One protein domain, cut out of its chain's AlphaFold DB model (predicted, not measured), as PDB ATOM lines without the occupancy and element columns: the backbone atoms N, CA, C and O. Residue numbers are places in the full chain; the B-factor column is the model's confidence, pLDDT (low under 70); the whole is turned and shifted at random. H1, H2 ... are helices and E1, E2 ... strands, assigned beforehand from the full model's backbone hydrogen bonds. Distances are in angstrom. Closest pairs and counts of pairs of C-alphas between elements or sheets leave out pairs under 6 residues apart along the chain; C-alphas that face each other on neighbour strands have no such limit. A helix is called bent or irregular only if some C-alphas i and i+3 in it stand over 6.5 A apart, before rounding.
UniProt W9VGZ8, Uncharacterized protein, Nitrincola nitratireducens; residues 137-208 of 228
ATOM      1  N   ILE A 137      -7.774  50.593  40.187       92.69
ATOM      2  CA  ILE A 137      -6.377  50.544  40.617       92.69
ATOM      3  C   ILE A 137      -6.166  49.279  41.442       92.69
ATOM      4  O   ILE A 137      -6.879  49.038  42.416       92.69
ATOM      5  N   TYR A 138      -5.151  48.501  41.079       91.81
ATOM      6  CA  TYR A 138      -4.783  47.264  41.760       91.81
ATOM      7  C   TYR A 138      -3.366  47.379  42.310       91.81
ATOM      8  O   TYR A 138      -2.450  47.755  41.584       91.81
ATOM      9  N   ALA A 139      -3.182  47.019  43.579       91.69
ATOM     10  CA  ALA A 139      -1.865  46.803  44.165       91.69
ATOM     11  C   ALA A 139      -1.499  45.319  44.060       91.69
ATOM     12  O   ALA A 139      -2.357  44.453  44.242       91.69
ATOM     13  N   TYR A 140      -0.235  45.019  43.783       89.62
ATOM     14  CA  TYR A 140       0.249  43.647  43.663       89.62
ATOM     15  C   TYR A 140       1.637  43.487  44.296       89.62
ATOM     16  O   TYR A 140       2.420  44.440  44.298       89.62
ATOM     17  N   PRO A 141       1.954  42.302  44.845       90.56
ATOM     18  CA  PRO A 141       3.277  42.027  45.384       90.56
ATOM     19  C   PRO A 141       4.323  41.951  44.266       90.56
ATOM     20  O   PRO A 141       4.040  41.475  43.163       90.56
ATOM     21  N   THR A 142       5.547  42.364  44.574       88.31
ATOM     22  CA  THR A 142       6.715  42.262  43.690       88.31
ATOM     23  C   THR A 142       7.867  41.548  44.385       88.31
ATOM     24  O   THR A 142       7.951  41.583  45.610       88.31
ATOM     25  N   MET A 143       8.752  40.942  43.594       87.94
ATOM     26  CA  MET A 143      10.056  40.414  44.004       87.94
ATOM     27  C   MET A 143      11.120  41.026  43.089       87.94
ATOM     28  O   MET A 143      10.986  40.928  41.866       87.94
ATOM     29  N   GLU A 144      12.128  41.702  43.643       86.50
ATOM     30  CA  GLU A 144      13.168  42.420  42.885       86.50
ATOM     31  C   GLU A 144      12.580  43.381  41.825       86.50
ATOM     32  O   GLU A 144      13.080  43.517  40.704       86.50
ATOM     33  N   GLY A 145      11.452  44.020  42.157       81.25
ATOM     34  CA  GLY A 145      10.728  44.932  41.266       81.25
ATOM     35  C   GLY A 145       9.927  44.263  40.138       81.25
ATOM     36  O   GLY A 145       9.390  44.966  39.280       81.25
ATOM     37  N   LYS A 146       9.806  42.929  40.121       83.44
ATOM     38  CA  LYS A 146       9.031  42.174  39.120       83.44
ATOM     39  C   LYS A 146       7.772  41.560  39.725       83.44
ATOM     40  O   LYS A 146       7.758  41.162  40.887       83.44
ATOM     41  N   ALA A 147       6.712  41.473  38.926       83.69
ATOM     42  CA  ALA A 147       5.493  40.758  39.298       83.69
ATOM     43  C   ALA A 147       5.693  39.233  39.217       83.69
ATOM     44  O   ALA A 147       6.587  38.750  38.517       83.69
ATOM     45  N   VAL A 148       4.832  38.478  39.904       80.44
ATOM     46  CA  VAL A 148       4.802  37.012  39.804       80.44
ATOM     47  C   VAL A 148       4.489  36.567  38.370       80.44
ATOM     48  O   VAL A 148       3.674  37.179  37.676       80.44
ATOM     49  N   ASN A 149       5.124  35.483  37.925       75.56
ATOM     50  CA  ASN A 149       4.825  34.874  36.636       75.56
ATOM     51  C   ASN A 149       3.386  34.322  36.626       75.56
ATOM     52  O   ASN A 149       3.045  33.461  37.432       75.56
ATOM     53  N   ALA A 150       2.566  34.778  35.677       72.81
ATOM     54  CA  ALA A 150       1.176  34.351  35.523       72.81
ATOM     55  C   ALA A 150       1.006  32.873  35.112       72.81
ATOM     56  O   ALA A 150      -0.100  32.343  35.186       72.81
ATOM     57  N   TRP A 151       2.077  32.209  34.665       70.12
ATOM     58  CA  TRP A 151       2.058  30.806  34.232       70.12
ATOM     59  C   TRP A 151       2.323  29.799  35.356       70.12
ATOM     60  O   TRP A 151       2.169  28.597  35.142       70.12
ATOM     61  N   SER A 152       2.727  30.265  36.537       77.38
ATOM     62  CA  SER A 152       2.947  29.415  37.707       77.38
ATOM     63  C   SER A 152       1.659  29.276  38.511       77.38
ATOM     64  O   SER A 152       0.950  30.259  38.731       77.38
ATOM     65  N   SER A 153       1.353  28.061  38.976       74.75
ATOM     66  CA  SER A 153       0.109  27.814  39.721       74.75
ATOM     67  C   SER A 153       0.229  28.237  41.185       74.75
ATOM     68  O   SER A 153      -0.773  28.556  41.824       74.75
ATOM     69  N   THR A 154       1.455  28.258  41.718       81.38
ATOM     70  CA  THR A 154       1.766  28.689  43.085       81.38
ATOM     71  C   THR A 154       2.997  29.597  43.117       81.38
ATOM     72  O   THR A 154       3.819  29.607  42.199       81.38
ATOM     73  N   TRP A 155       3.149  30.371  44.196       83.69
ATOM     74  CA  TRP A 155       4.348  31.188  44.416       83.69
ATOM     75  C   TRP A 155       5.599  30.338  44.645       83.69
ATOM     76  O   TRP A 155       6.681  30.714  44.209       83.69
ATOM     77  N   GLU A 156       5.446  29.176  45.277       84.12
ATOM     78  CA  GLU A 156       6.535  28.231  45.535       84.12
ATOM     79  C   GLU A 156       7.133  27.703  44.226       84.12
ATOM     80  O   GLU A 156       8.349  27.736  44.051       84.12
ATOM     81  N   GLU A 157       6.286  27.303  43.271       81.81
ATOM     82  CA  GLU A 157       6.713  26.894  41.925       81.81
ATOM     83  C   GLU A 157       7.412  28.027  41.168       81.81
ATOM     84  O   GLU A 157       8.340  27.786  40.397       81.81
ATOM     85  N   ALA A 158       6.971  29.266  41.390       81.06
ATOM     86  CA  ALA A 158       7.562  30.451  40.784       81.06
ATOM     87  C   ALA A 158       8.871  30.895  41.464       81.06
ATOM     88  O   ALA A 158       9.507  31.828  40.977       81.06
ATOM     89  N   GLY A 159       9.249  30.291  42.601       87.06
ATOM     90  CA  GLY A 159      10.324  30.799  43.456       87.06
ATOM     91  C   GLY A 159      10.064  32.224  43.962       87.06
ATOM     92  O   GLY A 159      11.007  32.948  44.267       87.06
ATOM     93  N   PHE A 160       8.798  32.642  44.008       87.19
ATOM     94  CA  PHE A 160       8.395  34.019  44.255       87.19
ATOM     95  C   PHE A 160       8.269  34.288  45.755       87.19
ATOM     96  O   PHE A 160       7.407  33.728  46.434       87.19
ATOM     97  N   GLN A 161       9.122  35.173  46.265       90.81
ATOM     98  CA  GLN A 161       9.098  35.657  47.642       90.81
ATOM     99  C   GLN A 161       8.917  37.177  47.612       90.81
ATOM    100  O   GLN A 161       9.864  37.880  47.267       90.81
ATOM    101  N   PRO A 162       7.714  37.699  47.920       89.31
ATOM    102  CA  PRO A 162       7.464  39.133  47.859       89.31
ATOM    103  C   PRO A 162       8.419  39.925  48.759       89.31
ATOM    104  O   PRO A 162       8.466  39.684  49.965       89.31
ATOM    105  N   ASP A 163       9.122  40.899  48.186       92.12
ATOM    106  CA  ASP A 163       9.977  41.857  48.902       92.12
ATOM    107  C   ASP A 163       9.438  43.295  48.845       92.12
ATOM    108  O   ASP A 163       9.912  44.165  49.575       92.12
ATOM    109  N   GLY A 164       8.378  43.526  48.066       91.56
ATOM    110  CA  GLY A 164       7.654  44.786  48.087       91.56
ATOM    111  C   GLY A 164       6.400  44.800  47.225       91.56
ATOM    112  O   GLY A 164       5.750  43.770  47.025       91.56
ATOM    113  N   TRP A 165       6.035  45.992  46.759       91.56
ATOM    114  CA  TRP A 165       4.752  46.266  46.118       91.56
ATOM    115  C   TRP A 165       4.884  47.066  44.824       91.56
ATOM    116  O   TRP A 165       5.752  47.922  44.670       91.56
ATOM    117  N   GLY A 166       3.948  46.807  43.916       91.00
ATOM    118  CA  GLY A 166       3.652  47.617  42.745       91.00
ATOM    119  C   GLY A 166       2.167  47.966  42.695       91.00
ATOM    120  O   GLY A 166       1.352  47.432  43.452       91.00
ATOM    121  N   ALA A 167       1.807  48.871  41.790       91.25
ATOM    122  CA  ALA A 167       0.416  49.166  41.488       91.25
ATOM    123  C   ALA A 167       0.219  49.367  39.987       91.25
ATOM    124  O   ALA A 167       1.134  49.792  39.281       91.25
ATOM    125  N   LEU A 168      -0.982  49.064  39.509       91.50
ATOM    126  CA  LEU A 168      -1.410  49.304  38.138       91.50
ATOM    127  C   LEU A 168      -2.779  49.971  38.111       91.50
ATOM    128  O   LEU A 168      -3.565  49.820  39.045       91.50
ATOM    129  N   VAL A 169      -3.062  50.676  37.022       91.81
ATOM    130  CA  VAL A 169      -4.378  51.244  36.721       91.81
ATOM    131  C   VAL A 169      -4.904  50.677  35.410       91.81
ATOM    132  O   VAL A 169      -4.152  50.508  34.446       91.81
ATOM    133  N   VAL A 170      -6.202  50.394  35.361       92.06
ATOM    134  CA  VAL A 170      -6.897  50.002  34.136       92.06
ATOM    135  C   VAL A 170      -7.168  51.242  33.292       92.06
ATOM    136  O   VAL A 170      -7.955  52.107  33.670       92.06
ATOM    137  N   LEU A 171      -6.532  51.317  32.125       91.00
ATOM    138  CA  LEU A 171      -6.667  52.447  31.209       91.00
ATOM    139  C   LEU A 171      -7.840  52.271  30.251       91.00
ATOM    140  O   LEU A 171      -8.577  53.214  29.980       91.00
ATOM    141  N   GLN A 172      -7.991  51.065  29.707       91.00
ATOM    142  CA  GLN A 172      -9.025  50.742  28.731       91.00
ATOM    143  C   GLN A 172      -9.430  49.279  28.857       91.00
ATOM    144  O   GLN A 172      -8.635  48.431  29.258       91.00
ATOM    145  N   LYS A 173     -10.660  48.972  28.453       91.31
ATOM    146  CA  LYS A 173     -11.123  47.600  28.255       91.31
ATOM    147  C   LYS A 173     -11.969  47.509  27.001       91.31
ATOM    148  O   LYS A 173     -12.642  48.469  26.623       91.31
ATOM    149  N   GLY A 174     -11.972  46.340  26.385       88.94
ATOM    150  CA  GLY A 174     -12.762  46.089  25.194       88.94
ATOM    151  C   GLY A 174     -12.919  44.605  24.923       88.94
ATOM    152  O   GLY A 174     -12.522  43.753  25.719       88.94
ATOM    153  N   ARG A 175     -13.513  44.286  23.773       84.25
ATOM    154  CA  ARG A 175     -13.584  42.912  23.281       84.25
ATOM    155  C   ARG A 175     -12.937  42.813  21.920       84.25
ATOM    156  O   ARG A 175     -13.267  43.577  21.019       84.25
ATOM    157  N   ALA A 176     -12.064  41.833  21.763       79.31
ATOM    158  CA  ALA A 176     -11.676  41.365  20.451       79.31
ATOM    159  C   ALA A 176     -12.819  40.495  19.911       79.31
ATOM    160  O   ALA A 176     -13.313  39.592  20.599       79.31
ATOM    161  N   PHE A 177     -13.253  40.799  18.686       75.31
ATOM    162  CA  PHE A 177     -14.306  40.062  17.978       75.31
ATOM    163  C   PHE A 177     -15.626  39.967  18.759       75.31
ATOM    164  O   PHE A 177     -16.277  38.925  18.753       75.31
ATOM    165  N   ASP A 178     -15.982  41.019  19.503       76.69
ATOM    166  CA  ASP A 178     -17.177  41.084  20.358       76.69
ATOM    167  C   ASP A 178     -17.248  40.006  21.462       76.69
ATOM    168  O   ASP A 178     -18.243  39.918  22.184       76.69
ATOM    169  N   TRP A 179     -16.191  39.202  21.643       79.88
ATOM    170  CA  TRP A 179     -16.221  38.015  22.497       79.88
ATOM    171  C   TRP A 179     -15.110  37.988  23.541       79.88
ATOM    172  O   TRP A 179     -15.393  37.904  24.738       79.88
ATOM    173  N   ILE A 180     -13.855  38.078  23.101       79.94
ATOM    174  CA  ILE A 180     -12.679  37.880  23.952       79.94
ATOM    175  C   ILE A 180     -12.389  39.195  24.682       79.94
ATOM    176  O   ILE A 180     -12.038  40.166  24.011       79.94
ATOM    177  N   PRO A 181     -12.546  39.272  26.016       85.75
ATOM    178  CA  PRO A 181     -12.243  40.496  26.742       85.75
ATOM    179  C   PRO A 181     -10.738  40.774  26.705       85.75
ATOM    180  O   PRO A 181      -9.927  39.865  26.874       85.75
ATOM    181  N   TRP A 182     -10.376  42.037  26.515       87.19
ATOM    182  CA  TRP A 182      -9.022  42.540  26.701       87.19
ATOM    183  C   TRP A 182      -9.053  43.751  27.629       87.19
ATOM    184  O   TRP A 182     -10.064  44.451  27.744       87.19
ATOM    185  N   VAL A 183      -7.923  43.988  28.284       89.50
ATOM    186  CA  VAL A 183      -7.691  45.145  29.138       89.50
ATOM    187  C   VAL A 183      -6.319  45.723  28.811       89.50
ATOM    188  O   VAL A 183      -5.377  44.976  28.563       89.50
ATOM    189  N   SER A 184      -6.226  47.047  28.780       88.56
ATOM    190  CA  SER A 184      -4.965  47.781  28.750       88.56
ATOM    191  C   SER A 184      -4.735  48.385  30.129       88.56
ATOM    192  O   SER A 184      -5.640  48.996  30.708       88.56
ATOM    193  N   VAL A 185      -3.533  48.191  30.660       89.56
ATOM    194  CA  VAL A 185      -3.134  48.633  31.997       89.56
ATOM    195  C   VAL A 185      -1.840  49.433  31.916       89.56
ATOM    196  O   VAL A 185      -1.054  49.249  30.992       89.56
ATOM    197  N   ALA A 186      -1.604  50.298  32.898       89.00
ATOM    198  CA  ALA A 186      -0.312  50.948  33.093       89.00
ATOM    199  C   ALA A 186       0.169  50.758  34.527       89.00
ATOM    200  O   ALA A 186      -0.628  50.810  35.465       89.00
ATOM    201  N   ALA A 187       1.475  50.563  34.689       88.88
ATOM    202  CA  ALA A 187       2.106  50.497  35.998       88.88
ATOM    203  C   ALA A 187       2.245  51.908  36.596       88.88
ATOM    204  O   ALA A 187       2.387  52.899  35.879       88.88
ATOM    205  N   LEU A 188       2.214  51.999  37.920       90.06
ATOM    206  CA  LEU A 188       2.300  53.245  38.675       90.06
ATOM    207  C   LEU A 188       3.604  53.297  39.473       90.06
ATOM    208  O   LEU A 188       4.008  52.308  40.084       90.06
ATOM    209  N   THR A 189       4.246  54.468  39.521       90.00
ATOM    210  CA  THR A 189       5.369  54.711  40.441       90.00
ATOM    211  C   THR A 189       4.857  54.853  41.878       90.00
ATOM    212  O   THR A 189       4.504  55.954  42.306       90.00
ATOM    213  N   VAL A 190       4.806  53.754  42.626       89.56
ATOM    214  CA  VAL A 190       4.372  53.731  44.032       89.56
ATOM    215  C   VAL A 190       5.514  53.316  44.969       89.56
ATOM    216  O   VAL A 190       6.493  52.738  44.496       89.56
ATOM    217  N   PRO A 191       5.430  53.615  46.283       89.56
ATOM    218  CA  PRO A 191       6.390  53.106  47.259       89.56
ATOM    219  C   PRO A 191       6.453  51.578  47.211       89.56
ATOM    220  O   PRO A 191       5.413  50.922  47.227       89.56
ATOM    221  N   HIS A 192       7.662  51.027  47.165       89.12
ATOM    222  CA  HIS A 192       7.872  49.585  47.040       89.12
ATOM    223  C   HIS A 192       7.865  48.891  48.409       89.12
ATOM    224  O   HIS A 192       7.378  47.774  48.540       89.12
ATOM    225  N   GLU A 193       8.332  49.564  49.456       91.19
ATOM    226  CA  GLU A 193       8.572  48.982  50.782       91.19
ATOM    227  C   GLU A 193       7.288  48.780  51.602       91.19
ATOM    228  O   GLU A 193       7.304  48.146  52.658       91.19
ATOM    229  N   ARG A 194       6.162  49.348  51.154       92.19
ATOM    230  CA  ARG A 194       4.868  49.251  51.835       92.19
ATOM    231  C   ARG A 194       3.728  49.134  50.842       92.19
ATOM    232  O   ARG A 194       3.832  49.596  49.712       92.19
ATOM    233  N   TYR A 195       2.604  48.603  51.316       91.75
ATOM    234  CA  TYR A 195       1.376  48.581  50.534       91.75
ATOM    235  C   TYR A 195       0.992  50.014  50.099       91.75
ATOM    236  O   TYR A 195       0.915  50.911  50.957       91.75
ATOM    237  N   PRO A 196       0.771  50.258  48.795       91.38
ATOM    238  CA  PRO A 196       0.490  51.590  48.285       91.38
ATOM    239  C   PRO A 196      -0.925  52.029  48.660       91.38
ATOM    240  O   PRO A 196      -1.891  51.275  48.546       91.38
ATOM    241  N   SER A 197      -1.053  53.273  49.114       93.06
ATOM    242  CA  SER A 197      -2.359  53.881  49.360       93.06
ATOM    243  C   SER A 197      -2.963  54.423  48.062       93.06
ATOM    244  O   SER A 197      -2.268  54.631  47.066       93.06
ATOM    245  N   LEU A 198      -4.264  54.723  48.086       89.50
ATOM    246  CA  LEU A 198      -4.920  55.403  46.969       89.50
ATOM    247  C   LEU A 198      -4.288  56.777  46.685       89.50
ATOM    248  O   LEU A 198      -4.154  57.164  45.530       89.50
ATOM    249  N   GLU A 199      -3.859  57.504  47.720       92.44
ATOM    250  CA  GLU A 199      -3.195  58.801  47.549       92.44
ATOM    251  C   GLU A 199      -1.836  58.661  46.851       92.44
ATOM    252  O   GLU A 199      -1.501  59.479  45.993       92.44
ATOM    253  N   ASP A 200      -1.085  57.602  47.177       90.75
ATOM    254  CA  ASP A 200       0.170  57.279  46.492       90.75
ATOM    255  C   ASP A 200      -0.097  57.030  44.999       90.75
ATOM    256  O   ASP A 200       0.596  57.586  44.148       90.75
ATOM    257  N   ALA A 201      -1.144  56.264  44.676       88.94
ATOM    258  CA  ALA A 201      -1.525  55.954  43.300       88.94
ATOM    259  C   ALA A 201      -1.998  57.189  42.511       88.94
ATOM    260  O   ALA A 201      -1.635  57.346  41.348       88.94
ATOM    261  N   LEU A 202      -2.755  58.098  43.136       87.75
ATOM    262  CA  LEU A 202      -3.237  59.326  42.486       87.75
ATOM    263  C   LEU A 202      -2.116  60.336  42.191       87.75
ATOM    264  O   LEU A 202      -2.245  61.145  41.275       87.75
ATOM    265  N   LYS A 203      -1.023  60.307  42.964       91.25
ATOM    266  CA  LYS A 203       0.172  61.144  42.745       91.25
ATOM    267  C   LYS A 203       1.241  60.449  41.902       91.25
ATOM    268  O   LYS A 203       2.225  61.089  41.519       91.25
ATOM    269  N   ALA A 204       1.080  59.153  41.652       88.44
ATOM    270  CA  ALA A 204       2.037  58.358  40.909       88.44
ATOM    271  C   ALA A 204       2.113  58.806  39.447       88.44
ATOM    272  O   ALA A 204       1.141  59.248  38.835       88.44
ATOM    273  N   ARG A 205       3.297  58.652  38.861       86.81
ATOM    274  CA  ARG A 205       3.481  58.754  37.419       86.81
ATOM    275  C   ARG A 205       3.123  57.417  36.786       86.81
ATOM    276  O   ARG A 205       3.410  56.361  37.349       86.81
ATOM    277  N   LEU A 206       2.545  57.483  35.593       84.88
ATOM    278  CA  LEU A 206       2.364  56.311  34.750       84.88
ATOM    279  C   LEU A 206       3.734  55.880  34.227       84.88
ATOM    280  O   LEU A 206       4.414  56.636  33.531       84.88
ATOM    281  N   LEU A 207       4.129  54.661  34.564       76.25
ATOM    282  CA  LEU A 207       5.170  53.948  33.852       76.25
ATOM    283  C   LEU A 207       4.483  53.256  32.681       76.25
ATOM    284  O   LEU A 207       3.716  52.307  32.861       76.25
ATOM    285  N   THR A 208       4.734  53.746  31.472       56.72
ATOM    286  CA  THR A 208       4.366  53.018  30.259       56.72
ATOM    287  C   THR A 208       5.251  51.782  30.166       56.72
ATOM    288  O   THR A 208       6.363  51.844  29.645       56.72
TER     289      THR A 208
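What this domain is: This is residues 137 to 208 of the 228 residues of an uncharacterized protein of Nitrincola nitratireducens (UniProt W9VGZ8). A strongly twisted sheet of three strands has two of them, E2 and E3, running on together past E1 as a long, bent hairpin arm, while the short helix H1 lies across the sheet near E1. From E1 to E2 the chain makes a wide loop, residues 144 to 163, with no named element. The printed part has 72 residues with E1, E2, E3 and H1 in that order; the sheet's order is E1, E2, E3, antiparallel throughout, a meander, each strand the antiparallel neighbour of the one before. The class is mostly strand, though under half of the residues are in named elements. The whole is loose and flat, with a radius of gyration of the C-alphas of 14.0 A and spans of 40 by 35 by 17 A.

Where its parts are: E1, residues 137 to 143, begins at C-alpha 137 (-6.377, 50.544, 40.617) and is 19.6 A long. E2, residues 164 to 176, is 33.9 A long and bends by 63 degrees at residue 172. E3, residues 180 to 188, is 26.0 A long. H1, residues 198 to 203, ends at C-alpha 203 (0.172, 61.144, 42.745).

How they stand to each other: E1 and E2 form a hairpin, with N 140 and O 166 2.9 A apart, within hydrogen-bond range. E2 and E3 form another, with N 174 and O 182 at 3.0 A. H1 is on the sheet at a height of 9.8 A, only just over E2, on which 3 of its 6 C-alphas fall. It runs across the strands, at 76 degrees to E2 on the local plane. The closest C-alphas of H1 and E3 are those of Ala 201 and Leu 188, 6.6 A apart. In H1 every O i to N i+4 pair is within hydrogen-bond range. Residues 187 to 188 of E3 pair antiparallel with residues 206 to 207.

The domain as a whole: The two C-alphas farthest apart, those of Phe 177 and Glu 193, are 41.0 A apart. The printed part has no cut. The link from E1 to E2 is long, and that from E2 to E3 is tight. Residue 208 has pLDDT under 70.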